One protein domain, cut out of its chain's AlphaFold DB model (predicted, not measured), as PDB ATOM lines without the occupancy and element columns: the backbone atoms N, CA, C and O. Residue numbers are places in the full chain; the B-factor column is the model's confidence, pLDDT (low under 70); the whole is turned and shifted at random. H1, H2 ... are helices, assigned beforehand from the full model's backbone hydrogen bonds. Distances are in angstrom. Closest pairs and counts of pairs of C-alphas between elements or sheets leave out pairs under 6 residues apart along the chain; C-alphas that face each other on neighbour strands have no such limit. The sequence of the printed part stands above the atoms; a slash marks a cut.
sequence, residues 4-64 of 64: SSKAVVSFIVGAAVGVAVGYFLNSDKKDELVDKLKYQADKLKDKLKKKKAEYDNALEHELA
ATOM      1  N   SER A   4     233.335 -20.079  10.566       54.69
ATOM      2  CA  SER A   4     232.099 -19.520   9.993       54.69
ATOM      3  C   SER A   4     231.920 -19.817   8.498       54.69
ATOM      4  O   SER A   4     230.803 -19.770   7.996       54.69
ATOM      5  N   SER A   5     232.990 -20.175   7.780       57.22
ATOM      6  CA  SER A   5     232.939 -20.400   6.327       57.22
ATOM      7  C   SER A   5     232.275 -21.736   5.948       57.22
ATOM      8  O   SER A   5     231.525 -21.818   4.981       57.22
ATOM      9  N   LYS A   6     232.460 -22.798   6.746       54.19
ATOM     10  CA  LYS A   6     231.916 -24.133   6.426       54.19
ATOM     11  C   LYS A   6     230.395 -24.224   6.564       54.19
ATOM     12  O   LYS A   6     229.751 -24.864   5.735       54.19
ATOM     13  N   ALA A   7     229.823 -23.587   7.584       61.66
ATOM     14  CA  ALA A   7     228.384 -23.643   7.836       61.66
ATOM     15  C   ALA A   7     227.588 -22.934   6.729       61.66
ATOM     16  O   ALA A   7     226.646 -23.505   6.181       61.66
ATOM     17  N   VAL A   8     228.024 -21.738   6.323       60.94
ATOM     18  CA  VAL A   8     227.362 -20.959   5.263       60.94
ATOM     19  C   VAL A   8     227.441 -21.682   3.915       60.94
ATOM     20  O   VAL A   8     226.447 -21.763   3.200       60.94
ATOM     21  N   VAL A   9     228.583 -22.304   3.601       66.12
ATOM     22  CA  VAL A   9     228.743 -23.103   2.376       66.12
ATOM     23  C   VAL A   9     227.824 -24.328   2.378       66.12
ATOM     24  O   VAL A   9     227.172 -24.600   1.373       66.12
ATOM     25  N   SER A  10     227.700 -25.036   3.508       72.62
ATOM     26  CA  SER A  10     226.780 -26.179   3.613       72.62
ATOM     27  C   SER A  10     225.310 -25.779   3.445       72.62
ATOM     28  O   SER A  10     224.540 -26.517   2.831       72.62
ATOM     29  N   PHE A  11     224.938 -24.583   3.913       76.12
ATOM     30  CA  PHE A  11     223.590 -24.049   3.762       76.12
ATOM     31  C   PHE A  11     223.274 -23.705   2.298       76.12
ATOM     32  O   PHE A  11     222.225 -24.095   1.790       76.12
ATOM     33  N   ILE A  12     224.205 -23.050   1.591       78.00
ATOM     34  CA  ILE A  12     224.048 -22.700   0.167       78.00
ATOM     35  C   ILE A  12     223.939 -23.959  -0.703       78.00
ATOM     36  O   ILE A  12     223.053 -24.049  -1.554       78.00
ATOM     37  N   VAL A  13     224.798 -24.957  -0.470       78.25
ATOM     38  CA  VAL A  13     224.757 -26.229  -1.212       78.25
ATOM     39  C   VAL A  13     223.449 -26.979  -0.939       78.25
ATOM     40  O   VAL A  13     222.826 -27.478  -1.876       78.25
ATOM     41  N   GLY A  14     222.984 -27.011   0.315       74.81
ATOM     42  CA  GLY A  14     221.700 -27.620   0.674       74.81
ATOM     43  C   GLY A  14     220.505 -26.938   0.000       74.81
ATOM     44  O   GLY A  14     219.627 -27.616  -0.536       74.81
ATOM     45  N   ALA A  15     220.502 -25.602  -0.039       78.44
ATOM     46  CA  ALA A  15     219.448 -24.824  -0.684       78.44
ATOM     47  C   ALA A  15     219.393 -25.056  -2.205       78.44
ATOM     48  O   ALA A  15     218.308 -25.252  -2.753       78.44
ATOM     49  N   ALA A  16     220.544 -25.104  -2.886       76.25
ATOM     50  CA  ALA A  16     220.606 -25.334  -4.331       76.25
ATOM     51  C   ALA A  16     220.038 -26.707  -4.735       76.25
ATOM     52  O   ALA A  16     219.277 -26.809  -5.700       76.25
ATOM     53  N   VAL A  17     220.345 -27.757  -3.962       78.75
ATOM     54  CA  VAL A  17     219.780 -29.100  -4.178       78.75
ATOM     55  C   VAL A  17     218.267 -29.106  -3.922       78.75
ATOM     56  O   VAL A  17     217.522 -29.713  -4.689       78.75
ATOM     57  N   GLY A  18     217.794 -28.386  -2.899       75.50
ATOM     58  CA  GLY A  18     216.367 -28.269  -2.582       75.50
ATOM     59  C   GLY A  18     215.541 -27.625  -3.701       75.50
ATOM     60  O   GLY A  18     214.472 -28.131  -4.040       75.50
ATOM     61  N   VAL A  19     216.050 -26.553  -4.320       77.25
ATOM     62  CA  VAL A  19     215.368 -25.865  -5.431       77.25
ATOM     63  C   VAL A  19     215.331 -26.733  -6.688       77.25
ATOM     64  O   VAL A  19     214.283 -26.830  -7.324       77.25
ATOM     65  N   ALA A  20     216.439 -27.399  -7.031       73.31
ATOM     66  CA  ALA A  20     216.496 -28.275  -8.200       73.31
ATOM     67  C   ALA A  20     215.506 -29.439  -8.078       73.31
ATOM     68  O   ALA A  20     214.760 -29.709  -9.015       73.31
ATOM     69  N   VAL A  21     215.442 -30.077  -6.906       73.75
ATOM     70  CA  VAL A  21     214.452 -31.122  -6.633       73.75
ATOM     71  C   VAL A  21     213.038 -30.537  -6.673       73.75
ATOM     72  O   VAL A  21     212.206 -31.055  -7.403       73.75
ATOM     73  N   GLY A  22     212.757 -29.428  -5.984       72.31
ATOM     74  CA  GLY A  22     211.418 -28.823  -5.952       72.31
ATOM     75  C   GLY A  22     210.878 -28.417  -7.329       72.31
ATOM     76  O   GLY A  22     209.714 -28.666  -7.629       72.31
ATOM     77  N   TYR A  23     211.724 -27.851  -8.192       70.06
ATOM     78  CA  TYR A  23     211.334 -27.476  -9.554       70.06
ATOM     79  C   TYR A  23     211.193 -28.702 -10.470       70.06
ATOM     80  O   TYR A  23     210.270 -28.777 -11.279       70.06
ATOM     81  N   PHE A  24     212.062 -29.705 -10.308       67.62
ATOM     82  CA  PHE A  24     212.005 -30.960 -11.064       67.62
ATOM     83  C   PHE A  24     210.776 -31.813 -10.701       67.62
ATOM     84  O   PHE A  24     210.194 -32.467 -11.565       67.62
ATOM     85  N   LEU A  25     210.315 -31.734  -9.449       67.75
ATOM     86  CA  LEU A  25     209.068 -32.334  -8.968       67.75
ATOM     87  C   LEU A  25     207.796 -31.615  -9.462       67.75
ATOM     88  O   LEU A  25     206.696 -32.058  -9.152       67.75
ATOM     89  N   ASN A  26     207.898 -30.524 -10.227       68.31
ATOM     90  CA  ASN A  26     206.731 -29.856 -10.815       68.31
ATOM     91  C   ASN A  26     206.411 -30.332 -12.249       68.31
ATOM     92  O   ASN A  26     205.504 -29.814 -12.891       68.31
ATOM     93  N   SER A  27     207.159 -31.311 -12.768       63.50
ATOM     94  CA  SER A  27     206.955 -31.898 -14.099       63.50
ATOM     95  C   SER A  27     206.059 -33.147 -14.025       63.50
ATOM     96  O   SER A  27     206.034 -33.811 -12.994       63.50
ATOM     97  N   ASP A  28     205.358 -33.532 -15.097       68.00
ATOM     98  CA  ASP A  28     204.413 -34.676 -15.131       68.00
ATOM     99  C   ASP A  28     204.986 -36.034 -14.658       68.00
ATOM    100  O   ASP A  28     204.236 -36.957 -14.355       68.00
ATOM    101  N   LYS A  29     206.316 -36.170 -14.535       68.31
ATOM    102  CA  LYS A  29     207.003 -37.360 -13.987       68.31
ATOM    103  C   LYS A  29     207.289 -37.301 -12.480       68.31
ATOM    104  O   LYS A  29     208.041 -38.130 -11.967       68.31
ATOM    105  N   LYS A  30     206.730 -36.321 -11.770       74.50
ATOM    106  CA  LYS A  30     207.008 -36.076 -10.351       74.50
ATOM    107  C   LYS A  30     206.701 -37.262  -9.456       74.50
ATOM    108  O   LYS A  30     207.512 -37.544  -8.590       74.50
ATOM    109  N   ASP A  31     205.590 -37.963  -9.665       78.75
ATOM    110  CA  ASP A  31     205.124 -38.985  -8.727       78.75
ATOM    111  C   ASP A  31     206.156 -40.102  -8.534       78.75
ATOM    112  O   ASP A  31     206.512 -40.412  -7.402       78.75
ATOM    113  N   GLU A  32     206.754 -40.615  -9.614       79.12
ATOM    114  CA  GLU A  32     207.788 -41.658  -9.518       79.12
ATOM    115  C   GLU A  32     209.066 -41.151  -8.826       79.12
ATOM    116  O   GLU A  32     209.714 -41.864  -8.051       79.12
ATOM    117  N   LEU A  33     209.445 -39.904  -9.102       79.38
ATOM    118  CA  LEU A  33     210.635 -39.286  -8.528       79.38
ATOM    119  C   LEU A  33     210.442 -38.951  -7.053       79.38
ATOM    120  O   LEU A  33     211.348 -39.228  -6.270       79.38
ATOM    121  N   VAL A  34     209.279 -38.411  -6.672       81.81
ATOM    122  CA  VAL A  34     208.878 -38.188  -5.279       81.81
ATOM    123  C   VAL A  34     208.913 -39.506  -4.533       81.81
ATOM    124  O   VAL A  34     209.490 -39.544  -3.452       81.81
ATOM    125  N   ASP A  35     208.355 -40.580  -5.090       85.88
ATOM    126  CA  ASP A  35     208.288 -41.869  -4.403       85.88
ATOM    127  C   ASP A  35     209.692 -42.431  -4.121       85.88
ATOM    128  O   ASP A  35     210.020 -42.797  -2.990       85.88
ATOM    129  N   LYS A  36     210.596 -42.356  -5.109       86.06
ATOM    130  CA  LYS A  36     212.014 -42.726  -4.940       86.06
ATOM    131  C   LYS A  36     212.752 -41.817  -3.955       86.06
ATOM    132  O   LYS A  36     213.574 -42.310  -3.176       86.06
ATOM    133  N   LEU A  37     212.496 -40.507  -3.977       85.06
ATOM    134  CA  LEU A  37     213.083 -39.543  -3.040       85.06
ATOM    135  C   LEU A  37     212.598 -39.792  -1.619       85.06
ATOM    136  O   LEU A  37     213.399 -39.776  -0.692       85.06
ATOM    137  N   LYS A  38     211.304 -40.058  -1.458       87.62
ATOM    138  CA  LYS A  38     210.652 -40.335  -0.182       87.62
ATOM    139  C   LYS A  38     211.154 -41.649   0.397       87.62
ATOM    140  O   LYS A  38     211.583 -41.658   1.542       87.62
ATOM    141  N   TYR A  39     211.255 -42.703  -0.412       91.56
ATOM    142  CA  TYR A  39     211.863 -43.971  -0.004       91.56
ATOM    143  C   TYR A  39     213.314 -43.793   0.469       91.56
ATOM    144  O   TYR A  39     213.706 -44.306   1.519       91.56
ATOM    145  N   GLN A  40     214.128 -43.039  -0.278       90.81
ATOM    146  CA  GLN A  40     215.509 -42.753   0.120       90.81
ATOM    147  C   GLN A  40     215.587 -41.875   1.373       90.81
ATOM    148  O   GLN A  40     216.408 -42.146   2.252       90.81
ATOM    149  N   ALA A  41     214.726 -40.864   1.482       89.75
ATOM    150  CA  ALA A  41     214.644 -39.974   2.632       89.75
ATOM    151  C   ALA A  41     214.190 -40.718   3.891       89.75
ATOM    152  O   ALA A  41     214.794 -40.519   4.939       89.75
ATOM    153  N   ASP A  42     213.204 -41.613   3.801       93.62
ATOM    154  CA  ASP A  42     212.768 -42.455   4.918       93.62
ATOM    155  C   ASP A  42     213.890 -43.391   5.361       93.62
ATOM    156  O   ASP A  42     214.212 -43.453   6.544       93.62
ATOM    157  N   LYS A  43     214.592 -44.038   4.423       94.69
ATOM    158  CA  LYS A  43     215.733 -44.909   4.750       94.69
ATOM    159  C   LYS A  43     216.892 -44.137   5.390       94.69
ATOM    160  O   LYS A  43     217.550 -44.644   6.301       94.69
ATOM    161  N   LEU A  44     217.150 -42.913   4.923       92.12
ATOM    162  CA  LEU A  44     218.141 -42.010   5.509       92.12
ATOM    163  C   LEU A  44     217.708 -41.543   6.903       92.12
ATOM    164  O   LEU A  44     218.520 -41.563   7.825       92.12
ATOM    165  N   LYS A  45     216.437 -41.177   7.072       90.56
ATOM    166  CA  LYS A  45     215.838 -40.774   8.347       90.56
ATOM    167  C   LYS A  45     215.903 -41.901   9.370       90.56
ATOM    168  O   LYS A  45     216.244 -41.634  10.515       90.56
ATOM    169  N   ASP A  46     215.653 -43.141   8.961       94.62
ATOM    170  CA  ASP A  46     215.756 -44.319   9.825       94.62
ATOM    171  C   ASP A  46     217.199 -44.539  10.304       94.62
ATOM    172  O   ASP A  46     217.452 -44.712  11.497       94.62
ATOM    173  N   LYS A  47     218.176 -44.430   9.390       93.25
ATOM    174  CA  LYS A  47     219.605 -44.488   9.741       93.25
ATOM    175  C   LYS A  47     220.025 -43.345  10.662       93.25
ATOM    176  O   LYS A  47     220.764 -43.584  11.615       93.25
ATOM    177  N   LEU A  48     219.567 -42.123  10.392       91.56
ATOM    178  CA  LEU A  48     219.840 -40.961  11.237       91.56
ATOM    179  C   LEU A  48     219.202 -41.114  12.617       91.56
ATOM    180  O   LEU A  48     219.859 -40.805  13.600       91.56
ATOM    181  N   LYS A  49     217.974 -41.636  12.715       93.38
ATOM    182  CA  LYS A  49     217.322 -41.939  13.995       93.38
ATOM    183  C   LYS A  49     218.110 -42.965  14.799       93.38
ATOM    184  O   LYS A  49     218.355 -42.721  15.972       93.38
ATOM    185  N   LYS A  50     218.527 -44.073  14.176       92.81
ATOM    186  CA  LYS A  50     219.346 -45.097  14.844       92.81
ATOM    187  C   LYS A  50     220.673 -44.523  15.327       92.81
ATOM    188  O   LYS A  50     220.983 -44.655  16.500       92.81
ATOM    189  N   LYS A  51     221.394 -43.799  14.464       88.88
ATOM    190  CA  LYS A  51     222.644 -43.136  14.855       88.88
ATOM    191  C   LYS A  51     222.447 -42.090  15.941       88.88
ATOM    192  O   LYS A  51     223.292 -41.986  16.813       88.88
ATOM    193  N   LYS A  52     221.373 -41.301  15.881       88.75
ATOM    194  CA  LYS A  52     221.066 -40.296  16.901       88.75
ATOM    195  C   LYS A  52     220.745 -40.963  18.234       88.75
ATOM    196  O   LYS A  52     221.245 -40.505  19.241       88.75
ATOM    197  N   ALA A  53     219.975 -42.048  18.230       88.06
ATOM    198  CA  ALA A  53     219.701 -42.822  19.436       88.06
ATOM    199  C   ALA A  53     220.979 -43.449  20.019       88.06
ATOM    200  O   ALA A  53     221.170 -43.398  21.225       88.06
ATOM    201  N   GLU A  54     221.871 -43.987  19.180       85.75
ATOM    202  CA  GLU A  54     223.189 -44.471  19.617       85.75
ATOM    203  C   GLU A  54     224.064 -43.341  20.171       85.75
ATOM    204  O   GLU A  54     224.706 -43.526  21.196       85.75
ATOM    205  N   TYR A  55     224.068 -42.168  19.529       85.56
ATOM    206  CA  TYR A  55     224.813 -40.998  19.997       85.56
ATOM    207  C   TYR A  55     224.263 -40.444  21.304       85.56
ATOM    208  O   TYR A  55     225.057 -40.175  22.189       85.56
ATOM    209  N   ASP A  56     222.943 -40.273  21.429       84.06
ATOM    210  CA  ASP A  56     222.300 -39.765  22.644       84.06
ATOM    211  C   ASP A  56     222.564 -40.733  23.816       84.06
ATOM    212  O   ASP A  56     222.939 -40.292  24.896       84.06
ATOM    213  N   ASN A  57     222.475 -42.049  23.584       80.69
ATOM    214  CA  ASN A  57     222.753 -43.073  24.599       80.69
ATOM    215  C   ASN A  57     224.248 -43.127  24.980       80.69
ATOM    216  O   ASN A  57     224.586 -43.202  26.156       80.69
ATOM    217  N   ALA A  58     225.157 -43.007  24.004       77.19
ATOM    218  CA  ALA A  58     226.592 -42.904  24.273       77.19
ATOM    219  C   ALA A  58     226.958 -41.604  25.014       77.19
ATOM    220  O   ALA A  58     227.791 -41.637  25.912       77.19
ATOM    221  N   LEU A  59     226.314 -40.478  24.685       75.12
ATOM    222  CA  LEU A  59     226.510 -39.193  25.365       75.12
ATOM    223  C   LEU A  59     226.031 -39.233  26.816       75.12
ATOM    224  O   LEU A  59     226.736 -38.749  27.695       75.12
ATOM    225  N   GLU A  60     224.854 -39.807  27.073       70.00
ATOM    226  CA  GLU A  60     224.330 -39.965  28.435       70.00
ATOM    227  C   GLU A  60     225.211 -40.888  29.284       70.00
ATOM    228  O   GLU A  60     225.397 -40.627  30.469       70.00
ATOM    229  N   HIS A  61     225.800 -41.926  28.685       67.75
ATOM    230  CA  HIS A  61     226.664 -42.874  29.388       67.75
ATOM    231  C   HIS A  61     228.110 -42.369  29.590       67.75
ATOM    232  O   HIS A  61     228.821 -42.897  30.441       67.75
ATOM    233  N   GLU A  62     228.570 -41.378  28.819       58.50
ATOM    234  CA  GLU A  62     229.891 -40.743  28.988       58.50
ATOM    235  C   GLU A  62     229.844 -39.525  29.939       58.50
ATOM    236  O   GLU A  62     230.873 -39.115  30.473       58.50
ATOM    237  N   LEU A  63     228.654 -38.955  30.176       57.44
ATOM    238  CA  LEU A  63     228.419 -37.823  31.089       57.44
ATOM    239  C   LEU A  63     227.892 -38.219  32.486       57.44
ATOM    240  O   LEU A  63     227.742 -37.329  33.327       57.44
ATOM    241  N   ALA A  64     227.600 -39.503  32.727       51.09
ATOM    242  CA  ALA A  64     227.157 -40.060  34.015       51.09
ATOM    243  C   ALA A  64     228.309 -40.735  34.774       51.09
ATOM    244  O   ALA A  64     228.359 -40.570  36.015       51.09
TER     245      ALA A  64
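AT A GLANCE: This is residues 4 to 64 of the 64 residues of an uncharacterized protein of Chitinophaga parva (UniProt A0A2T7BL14). Two long helices make an open V: H1 runs to the corner, the chain turns over residues 25 to 29, and the longer H2 runs away from it, the two arms spreading apart. Most of each arm sticks out free, residues 4 to 20 of H1 and residues 38 to 64, of which 38 to 62 belong to H2. The printed part has 61 residues in two named helices and their surroundings, H1 then H2, with no named strand; the class is all helix. It is extended, with a radius of gyration of the C-alphas of 16.9 A, and flat, spanning 54 by 31 by 8 A.

IN THESE COORDINATES: H1, residues 4 to 24, begins at C-alpha 4 (232.099, -19.520, 9.993) and is 31.3 A long from first to last C-alpha. H2, residues 30 to 62, is 45.7 A long and ends at C-alpha 62 (229.891, -40.743, 28.988).

HOW THE PARTS SIT: H1 and H2 are close but not clearly touching; their closest C-alphas, those of Phe 24 and Lys 30, are 7.2 A apart. They run opposite ways at a shallow tilt of 30 degrees. Every O i to N i+4 pair is within hydrogen-bond range in H2, and 16 of 17 in H1.

THE WHOLE: The C-alphas of Asp 28 and Ala 64, the two farthest apart, are 54.4 A apart. The printed part has no cut, and the link from H1 to H2 is tight. Mean pLDDT of the printed part is 77.4; residues 4 to 9, 24 to 29 and 61 to 64 are under 70.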